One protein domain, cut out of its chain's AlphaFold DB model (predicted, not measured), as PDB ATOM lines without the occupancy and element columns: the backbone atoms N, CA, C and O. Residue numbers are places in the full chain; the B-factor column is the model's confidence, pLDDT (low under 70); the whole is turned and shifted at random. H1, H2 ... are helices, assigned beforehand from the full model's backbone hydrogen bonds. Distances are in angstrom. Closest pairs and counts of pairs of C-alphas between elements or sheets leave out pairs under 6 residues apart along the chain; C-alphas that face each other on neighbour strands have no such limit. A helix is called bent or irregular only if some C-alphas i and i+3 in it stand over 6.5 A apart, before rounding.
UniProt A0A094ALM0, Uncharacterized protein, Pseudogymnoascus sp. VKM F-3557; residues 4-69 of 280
ATOM      1  N   LEU A   4     -42.827 -17.099 -25.218       95.62
ATOM      2  CA  LEU A   4     -42.930 -16.084 -26.271       95.62
ATOM      3  C   LEU A   4     -41.553 -15.716 -26.838       95.62
ATOM      4  O   LEU A   4     -41.391 -15.644 -28.049       95.62
ATOM      5  N   GLY A   5     -40.544 -15.582 -25.970       93.62
ATOM      6  CA  GLY A   5     -39.168 -15.272 -26.367       93.62
ATOM      7  C   GLY A   5     -38.496 -16.379 -27.184       93.62
ATOM      8  O   GLY A   5     -37.596 -16.091 -27.960       93.62
ATOM      9  N   ILE A   6     -38.937 -17.635 -27.039       94.44
ATOM     10  CA  ILE A   6     -38.463 -18.754 -27.868       94.44
ATOM     11  C   ILE A   6     -39.105 -18.698 -29.262       94.44
ATOM     12  O   ILE A   6     -38.449 -19.054 -30.234       94.44
ATOM     13  N   ILE A   7     -40.364 -18.259 -29.358       95.75
ATOM     14  CA  ILE A   7     -41.155 -18.288 -30.600       95.75
ATOM     15  C   ILE A   7     -40.901 -17.057 -31.481       95.75
ATOM     16  O   ILE A   7     -40.760 -17.213 -32.687       95.75
ATOM     17  N   VAL A   8     -40.748 -15.855 -30.912       95.81
ATOM     18  CA  VAL A   8     -40.360 -14.669 -31.712       95.81
ATOM     19  C   VAL A   8     -38.926 -14.767 -32.247       95.81
ATOM     20  O   VAL A   8     -38.580 -14.141 -33.246       95.81
ATOM     21  N   ASN A   9     -38.074 -15.557 -31.590       92.19
ATOM     22  CA  ASN A   9     -36.666 -15.701 -31.933       92.19
ATOM     23  C   ASN A   9     -36.455 -16.852 -32.932       92.19
ATOM     24  O   ASN A   9     -36.050 -17.959 -32.572       92.19
ATOM     25  N   GLN A  10     -36.743 -16.565 -34.204       91.81
ATOM     26  CA  GLN A  10     -36.689 -17.496 -35.341       91.81
ATOM     27  C   GLN A  10     -35.257 -17.798 -35.840       91.81
ATOM     28  O   GLN A  10     -34.992 -17.827 -37.052       91.81
ATOM     29  N   ASP A  11     -34.334 -18.049 -34.906       91.44
ATOM     30  CA  ASP A  11     -32.959 -18.484 -35.183       91.44
ATOM     31  C   ASP A  11     -32.957 -19.789 -35.998       91.44
ATOM     32  O   ASP A  11     -33.754 -20.680 -35.691       91.44
ATOM     33  N   PRO A  12     -32.070 -19.956 -37.003       90.25
ATOM     34  CA  PRO A  12     -32.000 -21.165 -37.832       90.25
ATOM     35  C   PRO A  12     -31.926 -22.471 -37.032       90.25
ATOM     36  O   PRO A  12     -32.674 -23.396 -37.331       90.25
ATOM     37  N   ASP A  13     -31.098 -22.499 -35.983       91.81
ATOM     38  CA  ASP A  13     -30.912 -23.651 -35.087       91.81
ATOM     39  C   ASP A  13     -31.891 -23.656 -33.885       91.81
ATOM     40  O   ASP A  13     -31.789 -24.473 -32.963       91.81
ATOM     41  N   GLY A  14     -32.837 -22.711 -33.858       91.25
ATOM     42  CA  GLY A  14     -33.771 -22.484 -32.761       91.25
ATOM     43  C   GLY A  14     -34.866 -23.549 -32.664       91.25
ATOM     44  O   GLY A  14     -35.402 -24.034 -33.659       91.25
ATOM     45  N   VAL A  15     -35.272 -23.885 -31.433       92.81
ATOM     46  CA  VAL A  15     -36.297 -24.917 -31.168       92.81
ATOM     47  C   VAL A  15     -37.651 -24.584 -31.808       92.81
ATOM     48  O   VAL A  15     -38.352 -25.503 -32.232       92.81
ATOM     49  N   ALA A  16     -38.018 -23.303 -31.894       92.00
ATOM     50  CA  ALA A  16     -39.239 -22.855 -32.564       92.00
ATOM     51  C   ALA A  16     -39.189 -23.143 -34.074       92.00
ATOM     52  O   ALA A  16     -40.066 -23.828 -34.603       92.00
ATOM     53  N   LYS A  17     -38.099 -22.738 -34.735       93.06
ATOM     54  CA  LYS A  17     -37.881 -22.921 -36.175       93.06
ATOM     55  C   LYS A  17     -37.781 -24.389 -36.578       93.06
ATOM     56  O   LYS A  17     -38.467 -24.817 -37.502       93.06
ATOM     57  N   HIS A  18     -37.038 -25.193 -35.814       94.50
ATOM     58  CA  HIS A  18     -36.977 -26.651 -35.988       94.50
ATOM     59  C   HIS A  18     -38.336 -27.357 -35.850       94.50
ATOM     60  O   HIS A  18     -38.500 -28.468 -36.350       94.50
ATOM     61  N   ARG A  19     -39.305 -26.746 -35.158       93.75
ATOM     62  CA  ARG A  19     -40.663 -27.282 -34.981       93.75
ATOM     63  C   ARG A  19     -41.702 -26.635 -35.900       93.75
ATOM     64  O   ARG A  19     -42.856 -27.042 -35.834       93.75
ATOM     65  N   GLY A  20     -41.318 -25.657 -36.725       93.12
ATOM     66  CA  GLY A  20     -42.256 -24.885 -37.545       93.12
ATOM     67  C   GLY A  20     -43.287 -24.118 -36.710       93.12
ATOM     68  O   GLY A  20     -44.457 -24.087 -37.075       93.12
ATOM     69  N   ILE A  21     -42.874 -23.572 -35.560       95.56
ATOM     70  CA  ILE A  21     -43.735 -22.775 -34.676       95.56
ATOM     71  C   ILE A  21     -43.310 -21.312 -34.790       95.56
ATOM     72  O   ILE A  21     -42.231 -20.945 -34.327       95.56
ATOM     73  N   ASP A  22     -44.172 -20.497 -35.381       96.25
ATOM     74  CA  ASP A  22     -44.092 -19.038 -35.455       96.25
ATOM     75  C   ASP A  22     -45.167 -18.390 -34.558       96.25
ATOM     76  O   ASP A  22     -45.926 -19.079 -33.856       96.25
ATOM     77  N   VAL A  23     -45.219 -17.055 -34.531       97.19
ATOM     78  CA  VAL A  23     -46.249 -16.318 -33.778       97.19
ATOM     79  C   VAL A  23     -47.658 -16.646 -34.283       97.19
ATOM     80  O   VAL A  23     -48.565 -16.776 -33.460       97.19
ATOM     81  N   ALA A  24     -47.840 -16.872 -35.588       97.25
ATOM     82  CA  ALA A  24     -49.133 -17.233 -36.168       97.25
ATOM     83  C   ALA A  24     -49.644 -18.588 -35.655       97.25
ATOM     84  O   ALA A  24     -50.792 -18.700 -35.215       97.25
ATOM     85  N   LYS A  25     -48.784 -19.612 -35.619       97.44
ATOM     86  CA  LYS A  25     -49.155 -20.935 -35.110       97.44
ATOM     87  C   LYS A  25     -49.382 -20.932 -33.603       97.44
ATOM     88  O   LYS A  25     -50.255 -21.651 -33.113       97.44
ATOM     89  N   LEU A  26     -48.632 -20.115 -32.859       97.19
ATOM     90  CA  LEU A  26     -48.906 -19.880 -31.441       97.19
ATOM     91  C   LEU A  26     -50.283 -19.234 -31.241       97.19
ATOM     92  O   LEU A  26     -51.021 -19.649 -30.346       97.19
ATOM     93  N   GLU A  27     -50.632 -18.237 -32.053       97.25
ATOM     94  CA  GLU A  27     -51.915 -17.540 -31.978       97.25
ATOM     95  C   GLU A  27     -53.092 -18.471 -32.270       97.25
ATOM     96  O   GLU A  27     -54.013 -18.546 -31.456       97.25
ATOM     97  N   GLU A  28     -53.024 -19.233 -33.364       97.44
ATOM     98  CA  GLU A  28     -54.015 -20.244 -33.752       97.44
ATOM     99  C   GLU A  28     -54.319 -21.202 -32.587       97.44
ATOM    100  O   GLU A  28     -55.455 -21.271 -32.110       97.44
ATOM    101  N   VAL A  29     -53.281 -21.867 -32.063       97.25
ATOM    102  CA  VAL A  29     -53.409 -22.855 -30.978       97.25
ATOM    103  C   VAL A  29     -53.892 -22.206 -29.677       97.25
ATOM    104  O   VAL A  29     -54.661 -22.813 -28.931       97.25
ATOM    105  N   THR A  30     -53.490 -20.963 -29.392       96.94
ATOM    106  CA  THR A  30     -53.940 -20.256 -28.181       96.94
ATOM    107  C   THR A  30     -55.408 -19.842 -28.289       96.94
ATOM    108  O   THR A  30     -56.153 -20.014 -27.322       96.94
ATOM    109  N   ARG A  31     -55.861 -19.350 -29.455       96.50
ATOM    110  CA  ARG A  31     -57.283 -19.048 -29.687       96.50
ATOM    111  C   ARG A  31     -58.139 -20.310 -29.579       96.50
ATOM    112  O   ARG A  31     -59.176 -20.258 -28.925       96.50
ATOM    113  N   GLU A  32     -57.703 -21.422 -30.175       97.69
ATOM    114  CA  GLU A  32     -58.400 -22.714 -30.108       97.69
ATOM    115  C   GLU A  32     -58.511 -23.211 -28.657       97.69
ATOM    116  O   GLU A  32     -59.616 -23.431 -28.157       97.69
ATOM    117  N   ALA A  33     -57.384 -23.300 -27.941       97.88
ATOM    118  CA  ALA A  33     -57.345 -23.793 -26.564       97.88
ATOM    119  C   ALA A  33     -58.155 -22.924 -25.581       97.88
ATOM    120  O   ALA A  33     -58.714 -23.444 -24.612       97.88
ATOM    121  N   MET A  34     -58.238 -21.610 -25.818       96.75
ATOM    122  CA  MET A  34     -58.997 -20.682 -24.971       96.75
ATOM    123  C   MET A  34     -60.454 -20.470 -25.408       96.75
ATOM    124  O   MET A  34     -61.215 -19.871 -24.647       96.75
ATOM    125  N   ALA A  35     -60.887 -20.966 -26.574       96.00
ATOM    126  CA  ALA A  35     -62.220 -20.696 -27.129       96.00
ATOM    127  C   ALA A  35     -63.359 -21.033 -26.146       96.00
ATOM    128  O   ALA A  35     -64.216 -20.193 -25.867       96.00
ATOM    129  N   THR A  36     -63.324 -22.227 -25.550       97.06
ATOM    130  CA  THR A  36     -64.309 -22.675 -24.549       97.06
ATOM    131  C   THR A  36     -64.278 -21.826 -23.275       97.06
ATOM    132  O   THR A  36     -65.316 -21.593 -22.665       97.06
ATOM    133  N   TRP A  37     -63.103 -21.328 -22.879       96.62
ATOM    134  CA  TRP A  37     -62.940 -20.495 -21.684       96.62
ATOM    135  C   TRP A  37     -63.480 -19.071 -21.887       96.62
ATOM    136  O   TRP A  37     -64.073 -18.507 -20.967       96.62
ATOM    137  N   PHE A  38     -63.346 -18.522 -23.101       95.75
ATOM    138  CA  PHE A  38     -63.982 -17.263 -23.506       95.75
ATOM    139  C   PHE A  38     -65.508 -17.382 -23.650       95.75
ATOM    140  O   PHE A  38     -66.217 -16.406 -23.420       95.75
ATOM    141  N   ALA A  39     -66.017 -18.562 -24.015       96.06
ATOM    142  CA  ALA A  39     -67.448 -18.835 -24.155       96.06
ATOM    143  C   ALA A  39     -68.169 -19.158 -22.823       96.06
ATOM    144  O   ALA A  39     -69.382 -19.387 -22.829       96.06
ATOM    145  N   ASP A  40     -67.455 -19.184 -21.688       96.88
ATOM    146  CA  ASP A  40     -68.009 -19.478 -20.358       96.88
ATOM    147  C   ASP A  40     -68.996 -18.383 -19.903       96.88
ATOM    148  O   ASP A  40     -68.620 -17.330 -19.384       96.88
ATOM    149  N   ARG A  41     -70.296 -18.656 -20.072       94.62
ATOM    150  CA  ARG A  41     -71.389 -17.748 -19.687       94.62
ATOM    151  C   ARG A  41     -71.544 -17.579 -18.174       94.62
ATOM    152  O   ARG A  41     -72.183 -16.615 -17.759       94.62
ATOM    153  N   GLU A  42     -70.976 -18.468 -17.357       96.38
ATOM    154  CA  GLU A  42     -70.937 -18.302 -15.897       96.38
ATOM    155  C   GLU A  42     -69.856 -17.293 -15.478       96.38
ATOM    156  O   GLU A  42     -69.926 -16.713 -14.393       96.38
ATOM    157  N   LYS A  43     -68.868 -17.043 -16.351       94.56
ATOM    158  CA  LYS A  43     -67.750 -16.120 -16.119       94.56
ATOM    159  C   LYS A  43     -67.590 -15.137 -17.288       94.56
ATOM    160  O   LYS A  43     -66.566 -15.165 -17.968       94.56
ATOM    161  N   PRO A  44     -68.534 -14.194 -17.491       91.19
ATOM    162  CA  PRO A  44     -68.480 -13.236 -18.604       91.19
ATOM    163  C   PRO A  44     -67.182 -12.410 -18.649       91.19
ATOM    164  O   PRO A  44     -66.699 -12.089 -19.731       91.19
ATOM    165  N   LYS A  45     -66.543 -12.167 -17.495       92.19
ATOM    166  CA  LYS A  45     -65.221 -11.517 -17.391       92.19
ATOM    167  C   LYS A  45     -64.081 -12.272 -18.088       92.19
ATOM    168  O   LYS A  45     -63.014 -11.701 -18.300       92.19
ATOM    169  N   ASN A  46     -64.267 -13.547 -18.432       93.81
ATOM    170  CA  ASN A  46     -63.316 -14.283 -19.260       93.81
ATOM    171  C   ASN A  46     -63.362 -13.777 -20.706       93.81
ATOM    172  O   ASN A  46     -62.309 -13.615 -21.309       93.81
ATOM    173  N   ALA A  47     -64.546 -13.485 -21.257       92.69
ATOM    174  CA  ALA A  47     -64.691 -12.999 -22.631       92.69
ATOM    175  C   ALA A  47     -63.962 -11.658 -22.835       92.69
ATOM    176  O   ALA A  47     -63.226 -11.507 -23.807       92.69
ATOM    177  N   GLU A  48     -64.052 -10.751 -21.854       91.25
ATOM    178  CA  GLU A  48     -63.273  -9.500 -21.778       91.25
ATOM    179  C   GLU A  48     -61.752  -9.753 -21.870       91.25
ATOM    180  O   GLU A  48     -60.988  -8.905 -22.323       91.25
ATOM    181  N   LYS A  49     -61.262 -10.938 -21.471       93.06
ATOM    182  CA  LYS A  49     -59.831 -11.264 -21.566       93.06
ATOM    183  C   LYS A  49     -59.348 -11.539 -22.991       93.06
ATOM    184  O   LYS A  49     -58.136 -11.563 -23.210       93.06
ATOM    185  N   ARG A  50     -60.258 -11.700 -23.958       92.44
ATOM    186  CA  ARG A  50     -59.929 -11.988 -25.360       92.44
ATOM    187  C   ARG A  50     -59.170 -10.844 -26.030       92.44
ATOM    188  O   ARG A  50     -58.187 -11.117 -26.708       92.44
ATOM    189  N   GLY A  51     -59.552  -9.587 -25.807       91.44
ATOM    190  CA  GLY A  51     -58.867  -8.468 -26.458       91.44
ATOM    191  C   GLY A  51     -57.451  -8.223 -25.927       91.44
ATOM    192  O   GLY A  51     -56.570  -7.909 -26.720       91.44
ATOM    193  N   PHE A  52     -57.157  -8.478 -24.642       92.88
ATOM    194  CA  PHE A  52     -55.760  -8.452 -24.162       92.88
ATOM    195  C   PHE A  52     -54.893  -9.504 -24.868       92.88
ATOM    196  O   PHE A  52     -53.712  -9.261 -25.108       92.88
ATOM    197  N   LEU A  53     -55.469 -10.660 -25.223       94.25
ATOM    198  CA  LEU A  53     -54.773 -11.673 -26.010       94.25
ATOM    199  C   LEU A  53     -54.519 -11.180 -27.445       94.25
ATOM    200  O   LEU A  53     -53.406 -11.338 -27.940       94.25
ATOM    201  N   THR A  54     -55.493 -10.520 -28.079       94.19
ATOM    202  CA  THR A  54     -55.311  -9.862 -29.389       94.19
ATOM    203  C   THR A  54     -54.194  -8.812 -29.348       94.19
ATOM    204  O   THR A  54     -53.290  -8.844 -30.179       94.19
ATOM    205  N   GLN A  55     -54.191  -7.926 -28.344       94.69
ATOM    206  CA  GLN A  55     -53.141  -6.911 -28.176       94.69
ATOM    207  C   GLN A  55     -51.757  -7.543 -27.942       94.69
ATOM    208  O   GLN A  55     -50.764  -7.077 -28.501       94.69
ATOM    209  N   LEU A  56     -51.680  -8.640 -27.176       95.56
ATOM    210  CA  LEU A  56     -50.437  -9.394 -26.996       95.56
ATOM    211  C   LEU A  56     -49.907  -9.926 -28.335       95.56
ATOM    212  O   LEU A  56     -48.722  -9.766 -28.622       95.56
ATOM    213  N   PHE A  57     -50.763 -10.517 -29.172       96.19
ATOM    214  CA  PHE A  57     -50.338 -11.007 -30.484       96.19
ATOM    215  C   PHE A  57     -49.958  -9.879 -31.455       96.19
ATOM    216  O   PHE A  57     -48.940 -10.021 -32.134       96.19
ATOM    217  N   ARG A  58     -50.640  -8.718 -31.439       95.12
ATOM    218  CA  ARG A  58     -50.220  -7.511 -32.193       95.12
ATOM    219  C   ARG A  58     -48.762  -7.137 -31.892       95.12
ATOM    220  O   ARG A  58     -47.982  -6.903 -32.816       95.12
ATOM    221  N   VAL A  59     -48.379  -7.135 -30.612       96.06
ATOM    222  CA  VAL A  59     -46.992  -6.878 -30.182       96.06
ATOM    223  C   VAL A  59     -46.049  -7.997 -30.634       96.06
ATOM    224  O   VAL A  59     -44.977  -7.708 -31.163       96.06
ATOM    225  N   LEU A  60     -46.440  -9.268 -30.489       96.88
ATOM    226  CA  LEU A  60     -45.596 -10.407 -30.877       96.88
ATOM    227  C   LEU A  60     -45.292 -10.449 -32.379       96.88
ATOM    228  O   LEU A  60     -44.154 -10.734 -32.738       96.88
ATOM    229  N   TYR A  61     -46.246 -10.119 -33.255       96.38
ATOM    230  CA  TYR A  61     -45.989 -10.036 -34.698       96.38
ATOM    231  C   TYR A  61     -45.007  -8.919 -35.067       96.38
ATOM    232  O   TYR A  61     -44.255  -9.053 -36.033       96.38
ATOM    233  N   LYS A  62     -45.009  -7.799 -34.334       95.75
ATOM    234  CA  LYS A  62     -44.061  -6.698 -34.566       95.75
ATOM    235  C   LYS A  62     -42.672  -7.058 -34.004       95.75
ATOM    236  O   LYS A  62     -41.686  -6.859 -34.705       95.75
ATOM    237  N   GLU A  63     -42.588  -7.705 -32.836       96.19
ATOM    238  CA  GLU A  63     -41.332  -8.272 -32.299       96.19
ATOM    239  C   GLU A  63     -40.739  -9.345 -33.232       96.19
ATOM    240  O   GLU A  63     -39.541  -9.334 -33.496       96.19
ATOM    241  N   GLU A  64     -41.548 -10.251 -33.785       95.88
ATOM    242  CA  GLU A  64     -41.067 -11.289 -34.708       95.88
ATOM    243  C   GLU A  64     -40.532 -10.688 -36.023       95.88
ATOM    244  O   GLU A  64     -39.468 -11.093 -36.496       95.88
ATOM    245  N   ARG A  65     -41.202  -9.659 -36.570       94.75
ATOM    246  CA  ARG A  65     -40.694  -8.869 -37.711       94.75
ATOM    247  C   ARG A  65     -39.374  -8.162 -37.383       94.75
ATOM    248  O   ARG A  65     -38.427  -8.248 -38.163       94.75
ATOM    249  N   TYR A  66     -39.276  -7.538 -36.209       95.75
ATOM    250  CA  TYR A  66     -38.042  -6.912 -35.722       95.75
ATOM    251  C   TYR A  66     -36.887  -7.921 -35.612       95.75
ATOM    252  O   TYR A  66     -35.786  -7.663 -36.096       95.75
ATOM    253  N   ARG A  67     -37.143  -9.126 -35.082       94.12
ATOM    254  CA  ARG A  67     -36.145 -10.215 -35.002       94.12
ATOM    255  C   ARG A  67     -35.665 -10.702 -36.368       94.12
ATOM    256  O   ARG A  67     -34.516 -11.122 -36.477       94.12
ATOM    257  N   ARG A  68     -36.510 -10.637 -37.402       91.62
ATOM    258  CA  ARG A  68     -36.129 -10.947 -38.792       91.62
ATOM    259  C   ARG A  68     -35.415  -9.793 -39.510       91.62
ATOM    260  O   ARG A  68     -34.899 -10.011 -40.603       91.62
ATOM    261  N   GLY A  69     -35.352  -8.599 -38.915       92.75
ATOM    262  CA  GLY A  69     -34.824  -7.393 -39.559       92.75
ATOM    263  C   GLY A  69     -35.776  -6.771 -40.589       92.75
ATOM    264  O   GLY A  69     -35.341  -5.973 -41.411       92.75
TER     265      GLY A  69
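AT A GLANCE: This is residues 4 to 69 of the 280 residues of an uncharacterized protein of Pseudogymnoascus sp. VKM F-3557 (UniProt A0A094ALM0). Two long helices, H3 and H5, run side by side and opposite ways along a loose rod, joined at one end by a turn that holds the short H4. At the other end, the short H1 and H2 make a small head by the first residues of H3, and residues 40 to 45 stick out beyond the helix pair. The printed part has 66 residues, with five named helices in the order H1 to H5 and no named strand: all helix. It is loose, with a radius of gyration of the C-alphas of 14.0 A and spans of 45 by 20 by 13 A.

HOW THE PARTS SIT: H1, residues 4 to 7, and H2, residues 15 to 18, touch only at the corner, with the C-alphas of Ile 7 and Ala 16 closest at 5.3 A. H3, residues 23 to 38, is apart from H2 and close to H1 but not clearly touching it; the closest C-alphas, of Ile 7 and Val 23, are 6.3 A apart. H4, residues 44 to 47, touches H3 only at the corner and with residues 37 to 38 of H3 alone; the closest C-alphas, of Phe 38 and Ala 47, are 4.4 A apart. H5, residues 49 to 68, meets H4 only through their link. H3 and H5 touch at a shallow tilt of 7 degrees, opposite ways, with the C-alphas of Val 23 and Tyr 61 closest at 6.4 A. Every O i to N i+4 pair is within hydrogen-bond range in H5 and 10 of 12 in H3, while H1, H2 and H4 are too short for such a pair.

IN THESE COORDINATES: H1 begins at C-alpha 4, (-42.930, -16.084, -26.271). H3 is 20.5 A long from C-alpha 23, (-46.249, -16.318, -33.778), with a kink of 35 degrees near residue 32; it is irregular, with C-alphas 33 and 36 7.3 A apart. H5 is 29.3 A long and ends at C-alpha 68, (-36.129, -10.947, -38.792).

THE WHOLE: The C-alphas of Pro 12 and Glu 42 are the two farthest apart, at 44.8 A. The printed part has no cut and no long link. Its mean pLDDT is 94.7, and no printed residue is under 70.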